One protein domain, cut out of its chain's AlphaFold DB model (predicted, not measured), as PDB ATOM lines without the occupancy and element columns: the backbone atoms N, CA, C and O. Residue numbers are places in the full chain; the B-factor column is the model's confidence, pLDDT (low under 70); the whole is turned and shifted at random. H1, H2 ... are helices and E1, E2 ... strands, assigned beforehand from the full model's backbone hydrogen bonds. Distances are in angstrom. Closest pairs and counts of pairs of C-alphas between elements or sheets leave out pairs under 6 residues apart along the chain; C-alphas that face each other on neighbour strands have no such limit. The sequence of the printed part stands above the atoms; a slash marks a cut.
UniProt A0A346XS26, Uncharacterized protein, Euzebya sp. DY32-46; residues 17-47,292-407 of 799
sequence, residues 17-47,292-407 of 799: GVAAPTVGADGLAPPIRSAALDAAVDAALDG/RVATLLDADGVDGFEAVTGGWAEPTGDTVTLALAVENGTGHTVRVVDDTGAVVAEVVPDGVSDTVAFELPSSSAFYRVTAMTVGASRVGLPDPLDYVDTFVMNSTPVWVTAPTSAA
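AT A GLANCE: This is residues 17 to 47 and 292 to 407 of the 799 residues of an uncharacterized protein of Euzebya sp. DY32-46 (UniProt A0A346XS26). A sandwich of two antiparallel sheets lies face to face, a larger one in the order E4 - E3 - E6 - E7 and a smaller one in the order E1 - E2 - E5, with the one helix, H1, crossing the smaller sheet on its face away from the larger. Residues 379 to 384, in the loop between E6 and E7, stick out. Look through 147 printed residues for one named helix, then seven named strands, in the order H1 E1 E2 E3 E4 E5 E6 E7; the class is mostly strand, though under half of the residues are in named elements. The whole is compact, with a radius of gyration of the C-alphas of 16.5 A and spans of 55 by 39 by 36 A.

HOW THE PARTS SIT: Start at the larger sheet, strongly twisted: E4 (residues 343 to 347), E3 (332 to 338), E6 (366 to 373) and E7 (390 to 395). E3 and E4 form a hairpin, with N 336 and O 345 2.9 A apart. Between E3 and E6 look at N 335 and O 370, 2.8 A. E6 and E7 form a hairpin, with N 373 and O 390 at 2.9 A. In the other sheet, E1 (292 to 298) and E2 (319 to 327) form a hairpin, with N 296 and O 323 at 2.8 A; E5 (353 to 361) is antiparallel to E2, with N 324 and O 356 at 2.7 A. The facing parts of the sheets are 10.0 A centre to centre, their strands at 31 degrees; the closest C-alphas of E4 and E5 are Ala 345 and Phe 358, 7.3 A apart. H1 (residues 35 to 44) is on the smaller sheet, giving two layers, a helix on one face of a sheet. It lies over E2 and E5 at a height over the sheet of 9.2 A, across the strands at 82 degrees to E2 on the local plane; its closest C-alpha pair with E5 is Asp 38 and Thr 355, 6.0 A. Every O i to N i+4 pair in H1 is within hydrogen-bond range.

IN THESE COORDINATES: Find C-alpha 35 at (-13.921, 43.071, -51.362), where H1 begins; it runs 14.4 A to C-alpha 44. E5 spans 26.1 A, E2 25.9 A and E6 24.0 A. E7 ends at C-alpha 395, at (-37.122, 47.293, -43.683).

THE WHOLE: The C-alphas farthest apart, of Pro 382 and Ala 407, are 59.5 A apart. Residues 48 to 291 are not printed; C-alphas 47 and 292 are 16.6 A apart across the cut. The links E1 to E2 and E6 to E7 are long. The pLDDT is under 70 at residues 17 to 26, 374 to 391 and 403 to 407.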
ATOM      1  N   GLY A  17     -11.276  39.855 -36.951       38.03
ATOM      2  CA  GLY A  17     -10.686  39.486 -35.668       38.03
ATOM      3  C   GLY A  17     -11.572  39.909 -34.496       38.03
ATOM      4  O   GLY A  17     -11.994  41.057 -34.447       38.03
ATOM      5  N   VAL A  18     -11.771  38.985 -33.549       34.88
ATOM      6  CA  VAL A  18     -12.467  39.168 -32.264       34.88
ATOM      7  C   VAL A  18     -11.890  40.377 -31.515       34.88
ATOM      8  O   VAL A  18     -10.937  40.268 -30.737       34.88
ATOM      9  N   ALA A  19     -12.439  41.553 -31.780       40.44
ATOM     10  CA  ALA A  19     -12.213  42.777 -31.039       40.44
ATOM     11  C   ALA A  19     -13.576  43.226 -30.516       40.44
ATOM     12  O   ALA A  19     -14.560  43.190 -31.245       40.44
ATOM     13  N   ALA A  20     -13.629  43.621 -29.240       45.00
ATOM     14  CA  ALA A  20     -14.837  44.183 -28.644       45.00
ATOM     15  C   ALA A  20     -15.396  45.305 -29.543       45.00
ATOM     16  O   ALA A  20     -14.577  46.034 -30.118       45.00
ATOM     17  N   PRO A  21     -16.730  45.474 -29.645       52.12
ATOM     18  CA  PRO A  21     -17.332  46.466 -30.529       52.12
ATOM     19  C   PRO A  21     -16.701  47.831 -30.258       52.12
ATOM     20  O   PRO A  21     -16.797  48.384 -29.157       52.12
ATOM     21  N   THR A  22     -15.962  48.353 -31.236       55.56
ATOM     22  CA  THR A  22     -15.352  49.674 -31.121       55.56
ATOM     23  C   THR A  22     -16.436  50.694 -31.386       55.56
ATOM     24  O   THR A  22     -16.690  51.031 -32.535       55.56
ATOM     25  N   VAL A  23     -17.094  51.163 -30.334       59.25
ATOM     26  CA  VAL A  23     -18.078  52.238 -30.449       59.25
ATOM     27  C   VAL A  23     -17.356  53.531 -30.840       59.25
ATOM     28  O   VAL A  23     -16.343  53.896 -30.229       59.25
ATOM     29  N   GLY A  24     -17.849  54.205 -31.877       60.31
ATOM     30  CA  GLY A  24     -17.380  55.518 -32.306       60.31
ATOM     31  C   GLY A  24     -17.531  56.572 -31.206       60.31
ATOM     32  O   GLY A  24     -18.191  56.371 -30.187       60.31
ATOM     33  N   ALA A  25     -16.907  57.736 -31.391       56.41
ATOM     34  CA  ALA A  25     -17.002  58.838 -30.423       56.41
ATOM     35  C   ALA A  25     -18.438  59.387 -30.249       56.41
ATOM     36  O   ALA A  25     -18.708  60.121 -29.300       56.41
ATOM     37  N   ASP A  26     -19.326  59.038 -31.174       68.69
ATOM     38  CA  ASP A  26     -20.747  59.363 -31.276       68.69
ATOM     39  C   ASP A  26     -21.678  58.279 -30.705       68.69
ATOM     40  O   ASP A  26     -22.879  58.516 -30.611       68.69
ATOM     41  N   GLY A  27     -21.150  57.128 -30.276       78.62
ATOM     42  CA  GLY A  27     -21.974  56.019 -29.790       78.62
ATOM     43  C   GLY A  27     -22.379  55.006 -30.867       78.62
ATOM     44  O   GLY A  27     -23.062  54.045 -30.526       78.62
ATOM     45  N   LEU A  28     -21.952  55.183 -32.124       88.50
ATOM     46  CA  LEU A  28     -22.355  54.345 -33.259       88.50
ATOM     47  C   LEU A  28     -21.285  53.313 -33.638       88.50
ATOM     48  O   LEU A  28     -20.082  53.553 -33.490       88.50
ATOM     49  N   ALA A  29     -21.712  52.158 -34.149       89.88
ATOM     50  CA  ALA A  29     -20.811  51.163 -34.720       89.88
ATOM     51  C   ALA A  29     -20.192  51.690 -36.036       89.88
ATOM     52  O   ALA A  29     -20.921  52.168 -36.909       89.88
ATOM     53  N   PRO A  30     -18.858  51.626 -36.209       90.69
ATOM     54  CA  PRO A  30     -18.197  52.116 -37.411       90.69
ATOM     55  C   PRO A  30     -18.448  51.182 -38.608       90.69
ATOM     56  O   PRO A  30     -18.444  49.962 -38.433       90.69
ATOM     57  N   PRO A  31     -18.590  51.724 -39.832       92.94
ATOM     58  CA  PRO A  31     -18.814  50.923 -41.030       92.94
ATOM     59  C   PRO A  31     -17.562  50.136 -41.446       92.94
ATOM     60  O   PRO A  31     -16.443  50.663 -41.451       92.94
ATOM     61  N   ILE A  32     -17.764  48.891 -41.871       93.56
ATOM     62  CA  ILE A  32     -16.741  47.974 -42.387       93.56
ATOM     63  C   ILE A  32     -17.004  47.730 -43.875       93.56
ATOM     64  O   ILE A  32     -18.107  47.359 -44.262       93.56
ATOM     65  N   ARG A  33     -15.976  47.906 -44.715       92.69
ATOM     66  CA  ARG A  33     -16.032  47.634 -46.163       92.69
ATOM     67  C   ARG A  33     -14.838  46.798 -46.604       92.69
ATOM     68  O   ARG A  33     -13.705  47.076 -46.199       92.69
ATOM     69  N   SER A  34     -15.063  45.786 -47.441       93.06
ATOM     70  CA  SER A  34     -13.984  44.991 -48.038       93.06
ATOM     71  C   SER A  34     -14.467  44.197 -49.253       93.06
ATOM     72  O   SER A  34     -15.596  43.737 -49.273       93.06
ATOM     73  N   ALA A  35     -13.574  43.904 -50.203       91.00
ATOM     74  CA  ALA A  35     -13.921  43.071 -51.362       91.00
ATOM     75  C   ALA A  35     -14.357  41.633 -50.995       91.00
ATOM     76  O   ALA A  35     -15.008  40.962 -51.789       91.00
ATOM     77  N   ALA A  36     -13.959  41.135 -49.818       89.44
ATOM     78  CA  ALA A  36     -14.404  39.832 -49.325       89.44
ATOM     79  C   ALA A  36     -15.852  39.885 -48.816       89.44
ATOM     80  O   ALA A  36     -16.598  38.937 -49.037       89.44
ATOM     81  N   LEU A  37     -16.232  40.999 -48.182       92.75
ATOM     82  CA  LEU A  37     -17.609  41.274 -47.783       92.75
ATOM     83  C   LEU A  37     -18.509  41.362 -49.020       92.75
ATOM     84  O   LEU A  37     -19.526  40.679 -49.054       92.75
ATOM     85  N   ASP A  38     -18.097  42.116 -50.043       92.75
ATOM     86  CA  ASP A  38     -18.851  42.251 -51.298       92.75
ATOM     87  C   ASP A  38     -19.158  40.872 -51.908       92.75
ATOM     88  O   ASP A  38     -20.308  40.537 -52.168       92.75
ATOM     89  N   ALA A  39     -18.138  40.013 -52.033       92.69
ATOM     90  CA  ALA A  39     -18.301  38.667 -52.584       92.69
ATOM     91  C   ALA A  39     -19.185  37.745 -51.723       92.69
ATOM     92  O   ALA A  39     -19.863  36.873 -52.266       92.69
ATOM     93  N   ALA A  40     -19.158  37.898 -50.395       92.56
ATOM     94  CA  ALA A  40     -19.992  37.113 -49.488       92.56
ATOM     95  C   ALA A  40     -21.464  37.547 -49.554       92.56
ATOM     96  O   ALA A  40     -22.350  36.696 -49.578       92.56
ATOM     97  N   VAL A  41     -21.716  38.855 -49.637       94.44
ATOM     98  CA  VAL A  41     -23.060  39.414 -49.816       94.44
ATOM     99  C   VAL A  41     -23.638  39.015 -51.173       94.44
ATOM    100  O   VAL A  41     -24.762  38.522 -51.221       94.44
ATOM    101  N   ASP A  42     -22.861  39.128 -52.254       93.38
ATOM    102  CA  ASP A  42     -23.281  38.691 -53.592       93.38
ATOM    103  C   ASP A  42     -23.646  37.198 -53.615       93.38
ATOM    104  O   ASP A  42     -24.632  36.806 -54.232       93.38
ATOM    105  N   ALA A  43     -22.872  36.355 -52.922       93.00
ATOM    106  CA  ALA A  43     -23.153  34.923 -52.832       93.00
ATOM    107  C   ALA A  43     -24.417  34.618 -52.012       93.00
ATOM    108  O   ALA A  43     -25.168  33.713 -52.371       93.00
ATOM    109  N   ALA A  44     -24.659  35.356 -50.927       92.62
ATOM    110  CA  ALA A  44     -25.835  35.173 -50.077       92.62
ATOM    111  C   ALA A  44     -27.136  35.679 -50.729       92.62
ATOM    112  O   ALA A  44     -28.215  35.178 -50.413       92.62
ATOM    113  N   LEU A  45     -27.041  36.642 -51.651       93.81
ATOM    114  CA  LEU A  45     -28.170  37.162 -52.429       93.81
ATOM    115  C   LEU A  45     -28.326  36.496 -53.804       93.81
ATOM    116  O   LEU A  45     -29.204  36.900 -54.566       93.81
ATOM    117  N   ASP A  46     -27.509  35.493 -54.143       93.31
ATOM    118  CA  ASP A  46     -27.572  34.846 -55.455       93.31
ATOM    119  C   ASP A  46     -28.971  34.274 -55.728       93.31
ATOM    120  O   ASP A  46     -29.554  33.543 -54.925       93.31
ATOM    121  N   GLY A  47     -29.528  34.639 -56.881       89.75
ATOM    122  CA  GLY A  47     -30.884  34.265 -57.277       89.75
ATOM    123  C   GLY A  47     -32.015  35.032 -56.587       89.75
ATOM    124  O   GLY A  47     -33.165  34.737 -56.895       89.75
ATOM    125  N   ARG A 292     -33.170  50.836 -51.660       93.62
ATOM    126  CA  ARG A 292     -33.468  49.497 -51.150       93.62
ATOM    127  C   ARG A 292     -32.270  48.985 -50.384       93.62
ATOM    128  O   ARG A 292     -31.133  49.214 -50.791       93.62
ATOM    129  N   VAL A 293     -32.527  48.300 -49.279       95.31
ATOM    130  CA  VAL A 293     -31.469  47.722 -48.455       95.31
ATOM    131  C   VAL A 293     -31.878  46.317 -48.056       95.31
ATOM    132  O   VAL A 293     -32.878  46.151 -47.362       95.31
ATOM    133  N   ALA A 294     -31.106  45.321 -48.489       96.31
ATOM    134  CA  ALA A 294     -31.173  43.985 -47.908       96.31
ATOM    135  C   ALA A 294     -30.233  43.924 -46.704       96.31
ATOM    136  O   ALA A 294     -29.077  44.344 -46.780       96.31
ATOM    137  N   THR A 295     -30.743  43.413 -45.595       96.25
ATOM    138  CA  THR A 295     -29.957  43.068 -44.412       96.25
ATOM    139  C   THR A 295     -29.525  41.620 -44.507       96.25
ATOM    140  O   THR A 295     -30.312  40.767 -44.911       96.25
ATOM    141  N   LEU A 296     -28.285  41.346 -44.122       97.06
ATOM    142  CA  LEU A 296     -27.740  40.007 -43.999       97.06
ATOM    143  C   LEU A 296     -27.095  39.869 -42.623       97.06
ATOM    144  O   LEU A 296     -26.339  40.745 -42.208       97.06
ATOM    145  N   LEU A 297     -27.421  38.795 -41.917       96.00
ATOM    146  CA  LEU A 297     -26.935  38.513 -40.576       96.00
ATOM    147  C   LEU A 297     -26.018  37.297 -40.627       96.00
ATOM    148  O   LEU A 297     -26.433  36.229 -41.077       96.00
ATOM    149  N   ASP A 298     -24.790  37.512 -40.176       95.19
ATOM    150  CA  ASP A 298     -23.818  36.485 -39.833       95.19
ATOM    151  C   ASP A 298     -23.768  36.432 -38.297       95.19
ATOM    152  O   ASP A 298     -23.353  37.387 -37.626       95.19
ATOM    153  N   ALA A 299     -24.324  35.363 -37.734       90.94
ATOM    154  CA  ALA A 299     -24.528  35.209 -36.299       90.94
ATOM    155  C   ALA A 299     -23.389  34.441 -35.610       90.94
ATOM    156  O   ALA A 299     -23.238  34.539 -34.385       90.94
ATOM    157  N   ASP A 300     -22.591  33.674 -36.355       87.06
ATOM    158  CA  ASP A 300     -21.565  32.797 -35.784       87.06
ATOM    159  C   ASP A 300     -20.135  33.038 -36.296       87.06
ATOM    160  O   ASP A 300     -19.177  32.603 -35.646       87.06
ATOM    161  N   GLY A 301     -19.970  33.789 -37.383       82.00
ATOM    162  CA  GLY A 301     -18.697  34.159 -37.994       82.00
ATOM    163  C   GLY A 301     -17.980  33.012 -38.709       82.00
ATOM    164  O   GLY A 301     -16.774  33.121 -38.972       82.00
ATOM    165  N   VAL A 302     -18.645  31.878 -38.959       74.38
ATOM    166  CA  VAL A 302     -18.011  30.639 -39.439       74.38
ATOM    167  C   VAL A 302     -18.469  30.243 -40.844       74.38
ATOM    168  O   VAL A 302     -17.628  29.732 -41.590       74.38
ATOM    169  N   ASP A 303     -19.708  30.541 -41.250       72.06
ATOM    170  CA  ASP A 303     -20.284  30.048 -42.513       72.06
ATOM    171  C   ASP A 303     -20.877  31.137 -43.443       72.06
ATOM    172  O   ASP A 303     -21.488  30.818 -44.468       72.06
ATOM    173  N   GLY A 304     -20.589  32.417 -43.186       84.88
ATOM    174  CA  GLY A 304     -21.063  33.541 -44.002       84.88
ATOM    175  C   GLY A 304     -22.361  34.114 -43.446       84.88
ATOM    176  O   GLY A 304     -22.506  34.215 -42.245       84.88
ATOM    177  N   PHE A 305     -23.297  34.542 -44.293       94.00
ATOM    178  CA  PHE A 305     -24.577  35.072 -43.807       94.00
ATOM    179  C   PHE A 305     -25.620  33.952 -43.714       94.00
ATOM    180  O   PHE A 305     -26.010  33.397 -44.744       94.00
ATOM    181  N   GLU A 306     -26.105  33.633 -42.510       92.31
ATOM    182  CA  GLU A 306     -27.126  32.593 -42.301       92.31
ATOM    183  C   GLU A 306     -28.554  33.106 -42.501       92.31
ATOM    184  O   GLU A 306     -29.473  32.322 -42.759       92.31
ATOM    185  N   ALA A 307     -28.760  34.418 -42.388       92.38
ATOM    186  CA  ALA A 307     -30.066  35.032 -42.551       92.38
ATOM    187  C   ALA A 307     -30.013  36.297 -43.401       92.38
ATOM    188  O   ALA A 307     -29.031  37.034 -43.420       92.38
ATOM    189  N   VAL A 308     -31.127  36.561 -44.078       94.25
ATOM    190  CA  VAL A 308     -31.401  37.822 -44.775       94.25
ATOM    191  C   VAL A 308     -32.598  38.518 -44.125       94.25
ATOM    192  O   VAL A 308     -33.201  37.953 -43.216       94.25
ATOM    193  N   THR A 309     -32.966  39.718 -44.577       90.94
ATOM    194  CA  THR A 309     -34.172  40.464 -44.159       90.94
ATOM    195  C   THR A 309     -35.378  39.547 -43.900       90.94
ATOM    196  O   THR A 309     -35.709  38.720 -44.745       90.94
ATOM    197  N   GLY A 310     -36.008  39.653 -42.724       85.00
ATOM    198  CA  GLY A 310     -37.116  38.788 -42.271       85.00
ATOM    199  C   GLY A 310     -36.696  37.427 -41.696       85.00
ATOM    200  O   GLY A 310     -37.426  36.809 -40.916       85.00
ATOM    201  N   GLY A 311     -35.493  36.969 -42.036       88.00
ATOM    202  CA  GLY A 311     -34.871  35.754 -41.525       88.00
ATOM    203  C   GLY A 311     -34.350  35.889 -40.095       88.00
ATOM    204  O   GLY A 311     -34.428  36.947 -39.471       88.00
ATOM    205  N   TRP A 312     -33.819  34.783 -39.574       89.50
ATOM    206  CA  TRP A 312     -33.245  34.723 -38.233       89.50
ATOM    207  C   TRP A 312     -32.006  33.837 -38.189       89.50
ATOM    208  O   TRP A 312     -31.942  32.850 -38.924       89.50
ATOM    209  N   ALA A 313     -31.071  34.160 -37.303       91.50
ATOM    210  CA  ALA A 313     -29.916  33.323 -37.009       91.50
ATOM    211  C   ALA A 313     -29.530  33.459 -35.530       91.50
ATOM    212  O   ALA A 313     -29.524  34.559 -34.984       91.50
ATOM    213  N   GLU A 314     -29.252  32.330 -34.873       89.38
ATOM    214  CA  GLU A 314     -28.902  32.291 -33.451       89.38
ATOM    215  C   GLU A 314     -27.399  32.549 -33.246       89.38
ATOM    216  O   GLU A 314     -26.575  31.824 -33.809       89.38
ATOM    217  N   PRO A 315     -27.014  33.534 -32.414       90.75
ATOM    218  CA  PRO A 315     -25.620  33.883 -32.208       90.75
ATOM    219  C   PRO A 315     -24.895  32.859 -31.337       90.75
ATOM    220  O   PRO A 315     -25.432  32.354 -30.348       90.75
ATOM    221  N   THR A 316     -23.621  32.611 -31.645       88.94
ATOM    222  CA  THR A 316     -22.748  31.766 -30.805       88.94
ATOM    223  C   THR A 316     -21.783  32.574 -29.924       88.94
ATOM    224  O   THR A 316     -21.131  32.004 -29.043       88.94
ATOM    225  N   GLY A 317     -21.713  33.896 -30.124       87.56
ATOM    226  CA  GLY A 317     -20.858  34.828 -29.385       87.56
ATOM    227  C   GLY A 317     -21.587  36.078 -28.883       87.56
ATOM    228  O   GLY A 317     -22.811  36.178 -28.935       87.56
ATOM    229  N   ASP A 318     -20.812  37.042 -28.380       90.44
ATOM    230  CA  ASP A 318     -21.318  38.311 -27.825       90.44
ATOM    231  C   ASP A 318     -21.612  39.372 -28.909       90.44
ATOM    232  O   ASP A 318     -22.137  40.449 -28.612       90.44
ATOM    233  N   THR A 319     -21.245  39.089 -30.160       91.56
ATOM    234  CA  THR A 319     -21.412  39.980 -31.312       91.56
ATOM    235  C   THR A 319     -21.949  39.220 -32.514       91.56
ATOM    236  O   THR A 319     -21.748  38.013 -32.626       91.56
ATOM    237  N   VAL A 320     -22.609  39.955 -33.403       94.94
ATOM    238  CA  VAL A 320     -23.053  39.510 -34.725       94.94
ATOM    239  C   VAL A 320     -22.572  40.504 -35.778       94.94
ATOM    240  O   VAL A 320     -22.449  41.702 -35.496       94.94
ATOM    241  N   THR A 321     -22.351  40.027 -36.998       96.06
ATOM    242  CA  THR A 321     -22.037  40.887 -38.137       96.06
ATOM    243  C   THR A 321     -23.317  41.131 -38.933       96.06
ATOM    244  O   THR A 321     -23.916  40.210 -39.486       96.06
ATOM    245  N   LEU A 322     -23.745  42.391 -39.016       97.44
ATOM    246  CA  LEU A 322     -24.868  42.810 -39.856       97.44
ATOM    247  C   LEU A 322     -24.333  43.502 -41.109       97.44
ATOM    248  O   LEU A 322     -23.769  44.593 -41.013       97.44
ATOM    249  N   ALA A 323     -24.539  42.906 -42.280       97.81
ATOM    250  CA  ALA A 323     -24.233  43.525 -43.562       97.81
ATOM    251  C   ALA A 323     -25.475  44.124 -44.221       97.81
ATOM    252  O   ALA A 323     -26.586  43.607 -44.115       97.81
ATOM    253  N   LEU A 324     -25.259  45.230 -44.923       98.00
ATOM    254  CA  LEU A 324     -26.243  45.955 -45.703       98.00
ATOM    255  C   LEU A 324     -25.827  45.893 -47.173       98.00
ATOM    256  O   LEU A 324     -24.744  46.364 -47.528       98.00
ATOM    257  N   ALA A 325     -26.695  45.346 -48.020       97.44
ATOM    258  CA  ALA A 325     -26.592  45.447 -49.472       97.44
ATOM    259  C   ALA A 325     -27.516  46.572 -49.942       97.44
ATOM    260  O   ALA A 325     -28.742  46.432 -49.914       97.44
ATOM    261  N   VAL A 326     -26.932  47.709 -50.312       96.62
ATOM    262  CA  VAL A 326     -27.662  48.931 -50.660       96.62
ATOM    263  C   VAL A 326     -27.794  49.048 -52.175       96.62
ATOM    264  O   VAL A 326     -26.802  48.983 -52.900       96.62
ATOM    265  N   GLU A 327     -29.007  49.322 -52.647       95.44
ATOM    266  CA  GLU A 327     -29.309  49.752 -54.011       95.44
ATOM    267  C   GLU A 327     -29.946  51.144 -54.004       95.44
ATOM    268  O   GLU A 327     -30.729  51.482 -53.119       95.44
ATOM    269  N   ASN A 328     -29.647  51.951 -55.022       93.19
ATOM    270  CA  ASN A 328     -30.023  53.361 -55.125       93.19
ATOM    271  C   ASN A 328     -29.582  54.208 -53.908       93.19
ATOM    272  O   ASN A 328     -30.308  55.085 -53.459       93.19
ATOM    273  N   GLY A 329     -28.374  53.976 -53.380       91.50
ATOM    274  CA  GLY A 329     -27.901  54.594 -52.129       91.50
ATOM    275  C   GLY A 329     -27.490  56.076 -52.191       91.50
ATOM    276  O   GLY A 329     -27.295  56.712 -51.156       91.50
ATOM    277  N   THR A 330     -27.337  56.657 -53.382       89.25
ATOM    278  CA  THR A 330     -26.753  58.001 -53.537       89.25
ATOM    279  C   THR A 330     -27.649  59.092 -52.949       89.25
ATOM    280  O   THR A 330     -28.778  59.267 -53.390       89.25
ATOM    281  N   GLY A 331     -27.107  59.897 -52.027       84.88
ATOM    282  CA  GLY A 331     -27.822  61.030 -51.420       84.88
ATOM    283  C   GLY A 331     -28.660  60.669 -50.192       84.88
ATOM    284  O   GLY A 331     -29.363  61.535 -49.670       84.88
ATOM    285  N   HIS A 332     -28.554  59.426 -49.725       87.56
ATOM    286  CA  HIS A 332     -29.279  58.920 -48.569       87.56
ATOM    287  C   HIS A 332     -28.373  58.699 -47.358       87.56
ATOM    288  O   HIS A 332     -27.167  58.487 -47.485       87.56
ATOM    289  N   THR A 333     -28.992  58.695 -46.183       89.75
ATOM    290  CA  THR A 333     -28.389  58.228 -44.933       89.75
ATOM    291  C   THR A 333     -29.127  56.972 -44.502       89.75
ATOM    292  O   THR A 333     -30.351  56.997 -44.376       89.75
ATOM    293  N   VAL A 334     -28.401  55.878 -44.286       92.12
ATOM    294  CA  VAL A 334     -28.939  54.585 -43.851       92.12
ATOM    295  C   VAL A 334     -28.623  54.388 -42.371       92.12
ATOM    296  O   VAL A 334     -27.477  54.558 -41.954       92.12
ATOM    297  N   ARG A 335     -29.634  54.032 -41.578       91.62
ATOM    298  CA  ARG A 335     -29.545  53.823 -40.128       91.62
ATOM    299  C   ARG A 335     -29.931  52.400 -39.764       91.62
ATOM    300  O   ARG A 335     -30.948  51.898 -40.238       91.62
ATOM    301  N   VAL A 336     -29.159  51.793 -38.871       93.75
ATOM    302  CA  VAL A 336     -29.500  50.527 -38.213       93.75
ATOM    303  C   VAL A 336     -30.117  50.845 -36.860       93.75
ATOM    304  O   VAL A 336     -29.520  51.565 -36.056       93.75
ATOM    305  N   VAL A 337     -31.311  50.310 -36.626       87.56
ATOM    306  CA  VAL A 337     -32.096  50.494 -35.407       87.56
ATOM    307  C   VAL A 337     -32.212  49.153 -34.687       87.56
ATOM    308  O   VAL A 337     -32.513  48.139 -35.323       87.56
ATOM    309  N   ASP A 338     -31.942  49.145 -33.385       90.00
ATOM    310  CA  ASP A 338     -32.028  47.951 -32.542       90.00
ATOM    311  C   ASP A 338     -33.440  47.695 -31.986       90.00
ATOM    312  O   ASP A 338     -34.397  48.432 -32.245       90.00
ATOM    313  N   ASP A 339     -33.560  46.635 -31.193       83.06
ATOM    314  CA  ASP A 339     -34.774  46.200 -30.505       83.06
ATOM    315  C   ASP A 339     -35.223  47.117 -29.357       83.06
ATOM    316  O   ASP A 339     -36.233  46.841 -28.720       83.06
ATOM    317  N   THR A 340     -34.526  48.225 -29.101       83.62
ATOM    318  CA  THR A 340     -34.967  49.292 -28.190       83.62
ATOM    319  C   THR A 340     -35.451  50.537 -28.937       83.62
ATOM    320  O   THR A 340     -35.895  51.507 -28.317       83.62
ATOM    321  N   GLY A 341     -35.356  50.531 -30.272       78.00
ATOM    322  CA  GLY A 341     -35.601  51.693 -31.121       78.00
ATOM    323  C   GLY A 341     -34.413  52.658 -31.204       78.00
ATOM    324  O   GLY A 341     -34.556  53.754 -31.751       78.00
ATOM    325  N   ALA A 342     -33.237  52.300 -30.675       85.44
ATOM    326  CA  ALA A 342     -32.052  53.147 -30.726       85.44
ATOM    327  C   ALA A 342     -31.304  52.983 -32.056       85.44
ATOM    328  O   ALA A 342     -31.136  51.879 -32.567       85.44
ATOM    329  N   VAL A 343     -30.805  54.094 -32.607       87.69
ATOM    330  CA  VAL A 343     -29.887  54.056 -33.754       87.69
ATOM    331  C   VAL A 343     -28.516  53.604 -33.254       87.69
ATOM    332  O   VAL A 343     -27.876  54.319 -32.482       87.69
ATOM    333  N   VAL A 344     -28.071  52.431 -33.698       93.75
ATOM    334  CA  VAL A 344     -26.810  51.800 -33.268       93.75
ATOM    335  C   VAL A 344     -25.716  51.861 -34.330       93.75
ATOM    336  O   VAL A 344     -24.536  51.725 -34.010       93.75
ATOM    337  N   ALA A 345     -26.083  52.113 -35.586       94.69
ATOM    338  CA  ALA A 345     -25.141  52.371 -36.668       94.69
ATOM    339  C   ALA A 345     -25.740  53.320 -37.713       94.69
ATOM    340  O   ALA A 345     -26.955  53.350 -37.917       94.69
ATOM    341  N   GLU A 346     -24.885  54.079 -38.396       93.50
ATOM    342  CA  GLU A 346     -25.275  54.993 -39.473       93.50
ATOM    343  C   GLU A 346     -24.209  54.998 -40.577       93.50
ATOM    344  O   GLU A 346     -23.008  54.924 -40.305       93.50
ATOM    345  N   VAL A 347     -24.643  55.093 -41.834       93.12
ATOM    346  CA  VAL A 347     -23.755  55.181 -42.997       93.12
ATOM    347  C   VAL A 347     -24.386  55.994 -44.123       93.12
ATOM    348  O   VAL A 347     -25.575  55.883 -44.411       93.12
ATOM    349  N   VAL A 348     -23.562  56.794 -44.797       93.06
ATOM    350  CA  VAL A 348     -23.893  57.391 -46.095       93.06
ATOM    351  C   VAL A 348     -23.302  56.480 -47.177       93.06
ATOM    352  O   VAL A 348     -22.082  56.281 -47.160       93.06
ATOM    353  N   PRO A 349     -24.116  55.902 -48.080       92.56
ATOM    354  CA  PRO A 349     -23.616  55.023 -49.129       92.56
ATOM    355  C   PRO A 349     -22.655  55.734 -50.089       92.56
ATOM    356  O   PRO A 349     -22.878  56.885 -50.476       92.56
ATOM    357  N   ASP A 350     -21.609  55.032 -50.529       88.31
ATOM    358  CA  ASP A 350     -20.557  55.597 -51.392       88.31
ATOM    359  C   ASP A 350     -20.997  55.767 -52.867       88.31
ATOM    360  O   ASP A 350     -20.303  56.406 -53.666       88.31
ATOM    361  N   GLY A 351     -22.153  55.219 -53.255       89.06
ATOM    362  CA  GLY A 351     -22.638  55.239 -54.634       89.06
ATOM    363  C   GLY A 351     -24.078  54.761 -54.807       89.06
ATOM    364  O   GLY A 351     -24.885  54.785 -53.880       89.06
ATOM    365  N   VAL A 352     -24.428  54.385 -56.042       89.81
ATOM    366  CA  VAL A 352     -25.749  53.808 -56.360       89.81
ATOM    367  C   VAL A 352     -25.898  52.399 -55.797       89.81
ATOM    368  O   VAL A 352     -26.995  52.033 -55.405       89.81
ATOM    369  N   SER A 353     -24.805  51.653 -55.700       94.31
ATOM    370  CA  SER A 353     -24.730  50.389 -54.976       94.31
ATOM    371  C   SER A 353     -23.598  50.494 -53.965       94.31
ATOM    372  O   SER A 353     -22.557  51.076 -54.285       94.31
ATOM    373  N   ASP A 354     -23.809  49.975 -52.761       95.81
ATOM    374  CA  ASP A 354     -22.797  49.933 -51.704       95.81
ATOM    375  C   ASP A 354     -23.023  48.699 -50.828       95.81
ATOM    376  O   ASP A 354     -24.164  48.280 -50.614       95.81
ATOM    377  N   THR A 355     -21.936  48.150 -50.303       97.38
ATOM    378  CA  THR A 355     -21.961  47.037 -49.358       97.38
ATOM    379  C   THR A 355     -21.172  47.442 -48.126       97.38
ATOM    380  O   THR A 355     -19.998  47.810 -48.193       97.38
ATOM    381  N   VAL A 356     -21.827  47.383 -46.971       96.88
ATOM    382  CA  VAL A 356     -21.254  47.827 -45.699       96.88
ATOM    383  C   VAL A 356     -21.720  46.928 -44.570       96.88
ATOM    384  O   VAL A 356     -22.879  46.537 -44.539       96.88
ATOM    385  N   ALA A 357     -20.827  46.603 -43.642       97.06
ATOM    386  CA  ALA A 357     -21.143  45.795 -42.472       97.06
ATOM    387  C   ALA A 357     -20.849  46.519 -41.158       97.06
ATOM    388  O   ALA A 357     -20.055  47.463 -41.112       97.06
ATOM    389  N   PHE A 358     -21.473  46.035 -40.088       96.12
ATOM    390  CA  PHE A 358     -21.294  46.499 -38.720       96.12
ATOM    391  C   PHE A 358     -21.171  45.310 -37.773       96.12
ATOM    392  O   PHE A 358     -21.894  44.327 -37.912       96.12
ATOM    393  N   GLU A 359     -20.296  45.438 -36.780       95.12
ATOM    394  CA  GLU A 359     -20.246  44.531 -35.632       95.12
ATOM    395  C   GLU A 359     -21.189  45.056 -34.552       95.12
ATOM    396  O   GLU A 359     -20.962  46.139 -33.999       95.12
ATOM    397  N   LEU A 360     -22.250  44.305 -34.264       94.94
ATOM    398  CA  LEU A 360     -23.323  44.700 -33.353       94.94
ATOM    399  C   LEU A 360     -23.449  43.710 -32.183       94.94
ATOM    400  O   LEU A 360     -23.029  42.560 -32.305       94.94
ATOM    401  N   PRO A 361     -23.988  44.129 -31.024       92.88
ATOM    402  CA  PRO A 361     -24.204  43.229 -29.890       92.88
ATOM    403  C   PRO A 361     -25.149  42.060 -30.217       92.88
ATOM    404  O   PRO A 361     -26.221  42.254 -30.763       92.88
ATOM    405  N   SER A 362     -24.851  40.842 -29.773       91.81
ATOM    406  CA  SER A 362     -25.810  39.727 -29.905       91.81
ATOM    407  C   SER A 362     -26.969  39.783 -28.895       91.81
ATOM    408  O   SER A 362     -27.843  38.920 -28.893       91.81
ATOM    409  N   SER A 363     -26.977  40.788 -28.010       90.31
ATOM    410  CA  SER A 363     -27.985  40.954 -26.959       90.31
ATOM    411  C   SER A 363     -29.314  41.534 -27.439       90.31
ATOM    412  O   SER A 363     -30.287  41.446 -26.695       90.31
ATOM    413  N   SER A 364     -29.346  42.159 -28.619       90.06
ATOM    414  CA  SER A 364     -30.587  42.659 -29.216       90.06
ATOM    415  C   SER A 364     -31.368  41.519 -29.859       90.06
ATOM    416  O   SER A 364     -30.778  40.658 -30.506       90.06
ATOM    417  N   ALA A 365     -32.694  41.520 -29.732       86.25
ATOM    418  CA  ALA A 365     -33.561  40.516 -30.346       86.25
ATOM    419  C   ALA A 365     -33.591  40.611 -31.883       86.25
ATOM    420  O   ALA A 365     -33.714  39.593 -32.569       86.25
ATOM    421  N   PHE A 366     -33.475  41.822 -32.430       88.19
ATOM    422  CA  PHE A 366     -33.474  42.074 -33.867       88.19
ATOM    423  C   PHE A 366     -32.759  43.380 -34.225       88.19
ATOM    424  O   PHE A 366     -32.548  44.251 -33.381       88.19
ATOM    425  N   TYR A 367     -32.462  43.526 -35.516       90.94
ATOM    426  CA  TYR A 367     -31.993  44.765 -36.131       90.94
ATOM    427  C   TYR A 367     -32.827  45.097 -37.365       90.94
ATOM    428  O   TYR A 367     -33.047  44.235 -38.216       90.94
ATOM    429  N   ARG A 368     -33.258  46.354 -37.500       87.62
ATOM    430  CA  ARG A 368     -33.945  46.860 -38.701       87.62
ATOM    431  C   ARG A 368     -33.185  48.009 -39.340       87.62
ATOM    432  O   ARG A 368     -32.379  48.671 -38.685       87.62
ATOM    433  N   VAL A 369     -33.477  48.275 -40.606       90.00
ATOM    434  CA  VAL A 369     -32.853  49.360 -41.359       90.00
ATOM    435  C   VAL A 369     -33.888  50.397 -41.752       90.00
ATOM    436  O   VAL A 369     -34.974  50.072 -42.223       90.00
ATOM    437  N   THR A 370     -33.517  51.662 -41.586       85.62
ATOM    438  CA  THR A 370     -34.262  52.802 -42.115       85.62
ATOM    439  C   THR A 370     -33.361  53.642 -43.006       85.62
ATOM    440  O   THR A 370     -32.139  53.655 -42.828       85.62
ATOM    441  N   ALA A 371     -33.941  54.356 -43.965       84.12
ATOM    442  CA  ALA A 371     -33.196  55.327 -44.756       84.12
ATOM    443  C   ALA A 371     -33.892  56.681 -44.797       84.12
ATOM    444  O   ALA A 371     -35.121  56.791 -44.794       84.12
ATOM    445  N   MET A 372     -33.072  57.721 -44.876       79.44
ATOM    446  CA  MET A 372     -33.497  59.109 -44.953       79.44
ATOM    447  C   MET A 372     -32.898  59.780 -46.185       79.44
ATOM    448  O   MET A 372     -31.822  59.411 -46.657       79.44
ATOM    449  N   THR A 373     -33.590  60.786 -46.707       75.62
ATOM    450  CA  THR A 373     -33.060  61.723 -47.700       75.62
ATOM    451  C   THR A 373     -33.024  63.126 -47.112       75.62
ATOM    452  O   THR A 373     -33.849  63.476 -46.266       75.62
ATOM    453  N   VAL A 374     -32.119  63.967 -47.610       65.38
ATOM    454  CA  VAL A 374     -32.163  65.405 -47.324       65.38
ATOM    455  C   VAL A 374     -33.497  65.947 -47.856       65.38
ATOM    456  O   VAL A 374     -33.764  65.836 -49.054       65.38
ATOM    457  N   GLY A 375     -34.357  66.466 -46.973       53.97
ATOM    458  CA  GLY A 375     -35.729  66.855 -47.322       53.97
ATOM    459  C   GLY A 375     -35.836  68.010 -48.328       53.97
ATOM    460  O   GLY A 375     -34.865  68.695 -48.639       53.97
ATOM    461  N   ALA A 376     -37.044  68.269 -48.832       44.28
ATOM    462  CA  ALA A 376     -37.396  69.548 -49.457       44.28
ATOM    463  C   ALA A 376     -38.082  70.451 -48.418       44.28
ATOM    464  O   ALA A 376     -38.732  69.959 -47.497       44.28
ATOM    465  N   SER A 377     -37.950  71.777 -48.548       38.28
ATOM    466  CA  SER A 377     -38.592  72.728 -47.627       38.28
ATOM    467  C   SER A 377     -40.103  72.489 -47.561       38.28
ATOM    468  O   SER A 377     -40.739  72.422 -48.616       38.28
ATOM    469  N   ARG A 378     -40.694  72.468 -46.358       38.62
ATOM    470  CA  ARG A 378     -42.156  72.547 -46.195       38.62
ATOM    471  C   ARG A 378     -42.669  73.782 -46.938       38.62
ATOM    472  O   ARG A 378     -42.418  74.915 -46.525       38.62
ATOM    473  N   VAL A 379     -43.361  73.586 -48.057       36.44
ATOM    474  CA  VAL A 379     -43.924  74.698 -48.826       36.44
ATOM    475  C   VAL A 379     -45.052  75.317 -47.998       36.44
ATOM    476  O   VAL A 379     -46.121  74.732 -47.875       36.44
ATOM    477  N   GLY A 380     -44.809  76.495 -47.406       43.16
ATOM    478  CA  GLY A 380     -45.863  77.272 -46.738       43.16
ATOM    479  C   GLY A 380     -45.484  78.135 -45.529       43.16
ATOM    480  O   GLY A 380     -46.345  78.885 -45.075       43.16
ATOM    481  N   LEU A 381     -44.249  78.105 -45.008       37.19
ATOM    482  CA  LEU A 381     -43.833  78.965 -43.882       37.19
ATOM    483  C   LEU A 381     -42.484  79.671 -44.145       37.19
ATOM    484  O   LEU A 381     -41.641  79.130 -44.854       37.19
ATOM    485  N   PRO A 382     -42.281  80.902 -43.631       35.62
ATOM    486  CA  PRO A 382     -41.257  81.831 -44.113       35.62
ATOM    487  C   PRO A 382     -39.864  81.630 -43.482       35.62
ATOM    488  O   PRO A 382     -39.218  82.625 -43.149       35.62
ATOM    489  N   ASP A 383     -39.386  80.392 -43.330       37.03
ATOM    490  CA  ASP A 383     -38.013  80.133 -42.864       37.03
ATOM    491  C   ASP A 383     -37.186  79.373 -43.924       37.03
ATOM    492  O   ASP A 383     -37.595  78.287 -44.337       37.03
ATOM    493  N   PRO A 384     -36.052  79.906 -44.432       37.19
ATOM    494  CA  PRO A 384     -35.369  79.320 -45.586       37.19
ATOM    495  C   PRO A 384     -34.526  78.057 -45.338       37.19
ATOM    496  O   PRO A 384     -33.849  77.655 -46.281       37.19
ATOM    497  N   LEU A 385     -34.472  77.452 -44.140       40.06
ATOM    498  CA  LEU A 385     -33.487  76.388 -43.844       40.06
ATOM    499  C   LEU A 385     -33.914  75.288 -42.842       40.06
ATOM    500  O   LEU A 385     -33.036  74.619 -42.305       40.06
ATOM    501  N   ASP A 386     -35.203  75.020 -42.622       38.44
ATOM    502  CA  ASP A 386     -35.610  73.790 -41.907       38.44
ATOM    503  C   ASP A 386     -35.676  72.606 -42.890       38.44
ATOM    504  O   ASP A 386     -36.737  72.201 -43.371       38.44
ATOM    505  N   TYR A 387     -34.502  72.077 -43.236       41.44
ATOM    506  CA  TYR A 387     -34.374  70.761 -43.854       41.44
ATOM    507  C   TYR A 387     -34.555  69.715 -42.756       41.44
ATOM    508  O   TYR A 387     -33.652  69.494 -41.953       41.44
ATOM    509  N   VAL A 388     -35.731  69.095 -42.695       50.31
ATOM    510  CA  VAL A 388     -35.925  67.895 -41.878       50.31
ATOM    511  C   VAL A 388     -35.554  66.706 -42.758       50.31
ATOM    512  O   VAL A 388     -36.075  66.591 -43.873       50.31
ATOM    513  N   ASP A 389     -34.637  65.856 -42.291       53.50
ATOM    514  CA  ASP A 389     -34.371  64.566 -42.928       53.50
ATOM    515  C   ASP A 389     -35.708  63.854 -43.134       53.50
ATOM    516  O   ASP A 389     -36.466  63.627 -42.188       53.50
ATOM    517  N   THR A 390     -36.041  63.583 -44.391       62.94
ATOM    518  CA  THR A 390     -37.306  62.946 -44.743       62.94
ATOM    519  C   THR A 390     -37.069  61.449 -44.755       62.94
ATOM    520  O   THR A 390     -36.144  60.969 -45.409       62.94
ATOM    521  N   PHE A 391     -37.879  60.722 -43.998       68.50
ATOM    522  CA  PHE A 391     -37.888  59.268 -44.007       68.50
ATOM    523  C   PHE A 391     -38.277  58.769 -45.402       68.50
ATOM    524  O   PHE A 391     -39.214  59.306 -45.985       68.50
ATOM    525  N   VAL A 392     -37.551  57.798 -45.963       73.94
ATOM    526  CA  VAL A 392     -37.796  57.301 -47.335       73.94
ATOM    527  C   VAL A 392     -37.882  55.782 -47.451       73.94
ATOM    528  O   VAL A 392     -38.314  55.295 -48.493       73.94
ATOM    529  N   MET A 393     -37.461  55.034 -46.425       82.94
ATOM    530  CA  MET A 393     -37.497  53.570 -46.438       82.94
ATOM    531  C   MET A 393     -37.472  52.977 -45.026       82.94
ATOM    532  O   MET A 393     -36.756  53.477 -44.155       82.94
ATOM    533  N   ASN A 394     -38.208  51.875 -44.844       80.88
ATOM    534  CA  ASN A 394     -38.168  51.006 -43.666       80.88
ATOM    535  C   ASN A 394     -38.074  49.532 -44.088       80.88
ATOM    536  O   ASN A 394     -38.848  49.105 -44.946       80.88
ATOM    537  N   SER A 395     -37.195  48.743 -43.467       84.00
ATOM    538  CA  SER A 395     -37.122  47.293 -43.683       84.00
ATOM    539  C   SER A 395     -37.827  46.501 -42.587       84.00
ATOM    540  O   SER A 395     -37.842  46.884 -41.413       84.00
ATOM    541  N   THR A 396     -38.281  45.304 -42.952       83.56
ATOM    542  CA  THR A 396     -38.480  44.227 -41.975       83.56
ATOM    543  C   THR A 396     -37.166  43.939 -41.233       83.56
ATOM    544  O   THR A 396     -36.089  44.115 -41.823       83.56
ATOM    545  N   PRO A 397     -37.179  43.536 -39.948       85.31
ATOM    546  CA  PRO A 397     -35.952  43.290 -39.217       85.31
ATOM    547  C   PRO A 397     -35.312  41.982 -39.684       85.31
ATOM    548  O   PRO A 397     -35.974  41.104 -40.239       85.31
ATOM    549  N   VAL A 398     -34.021  41.830 -39.415       90.50
ATOM    550  CA  VAL A 398     -33.406  40.509 -39.285       90.50
ATOM    551  C   VAL A 398     -33.316  40.165 -37.803       90.50
ATOM    552  O   VAL A 398     -33.036  41.030 -36.969       90.50
ATOM    553  N   TRP A 399     -33.595  38.912 -37.474       88.75
ATOM    554  CA  TRP A 399     -33.761  38.459 -36.100       88.75
ATOM    555  C   TRP A 399     -32.523  37.724 -35.598       88.75
ATOM    556  O   TRP A 399     -31.956  36.886 -36.293       88.75
ATOM    557  N   VAL A 400     -32.138  38.007 -34.362       90.00
ATOM    558  CA  VAL A 400     -31.030  37.337 -33.660       90.00
ATOM    559  C   VAL A 400     -31.564  36.203 -32.767       90.00
ATOM    560  O   VAL A 400     -30.822  35.377 -32.243       90.00
ATOM    561  N   THR A 401     -32.884  36.131 -32.599       80.81
ATOM    562  CA  THR A 401     -33.572  35.089 -31.838       80.81
ATOM    563  C   THR A 401     -34.493  34.261 -32.729       80.81
ATOM    564  O   THR A 401     -35.134  34.758 -33.660       80.81
ATOM    565  N   ALA A 402     -34.568  32.962 -32.435       70.88
ATOM    566  CA  ALA A 402     -35.535  32.073 -33.057       70.88
ATOM    567  C   ALA A 402     -36.975  32.479 -32.688       70.88
ATOM    568  O   ALA A 402     -37.223  32.957 -31.575       70.88
ATOM    569  N   PRO A 403     -37.951  32.249 -33.582       62.47
ATOM    570  CA  PRO A 403     -39.346  32.513 -33.273       62.47
ATOM    571  C   PRO A 403     -39.876  31.506 -32.251       62.47
ATOM    572  O   PRO A 403     -39.543  30.320 -32.281       62.47
ATOM    573  N   THR A 404     -40.772  31.958 -31.379       53.94
ATOM    574  CA  THR A 404     -41.498  31.094 -30.445       53.94
ATOM    575  C   THR A 404     -42.818  30.635 -31.072       53.94
ATOM    576  O   THR A 404     -43.790  31.380 -31.130       53.94
ATOM    577  N   SER A 405     -42.894  29.380 -31.529       51.91
ATOM    578  CA  SER A 405     -44.166  28.774 -31.960       51.91
ATOM    579  C   SER A 405     -44.770  27.916 -30.849       51.91
ATOM    580  O   SER A 405     -44.179  26.913 -30.436       51.91
ATOM    581  N   ALA A 406     -45.968  28.266 -30.377       46.00
ATOM    582  CA  ALA A 406     -46.722  27.431 -29.448       46.00
ATOM    583  C   ALA A 406     -47.504  26.357 -30.223       46.00
ATOM    584  O   ALA A 406     -48.673  26.542 -30.539       46.00
ATOM    585  N   ALA A 407     -46.869  25.220 -30.519       47.03
ATOM    586  CA  ALA A 407     -47.553  24.091 -31.147       47.03
ATOM    587  C   ALA A 407     -48.626  23.493 -30.214       47.03
ATOM    588  O   ALA A 407     -48.341  23.171 -29.055       47.03
TER     589      ALA A 407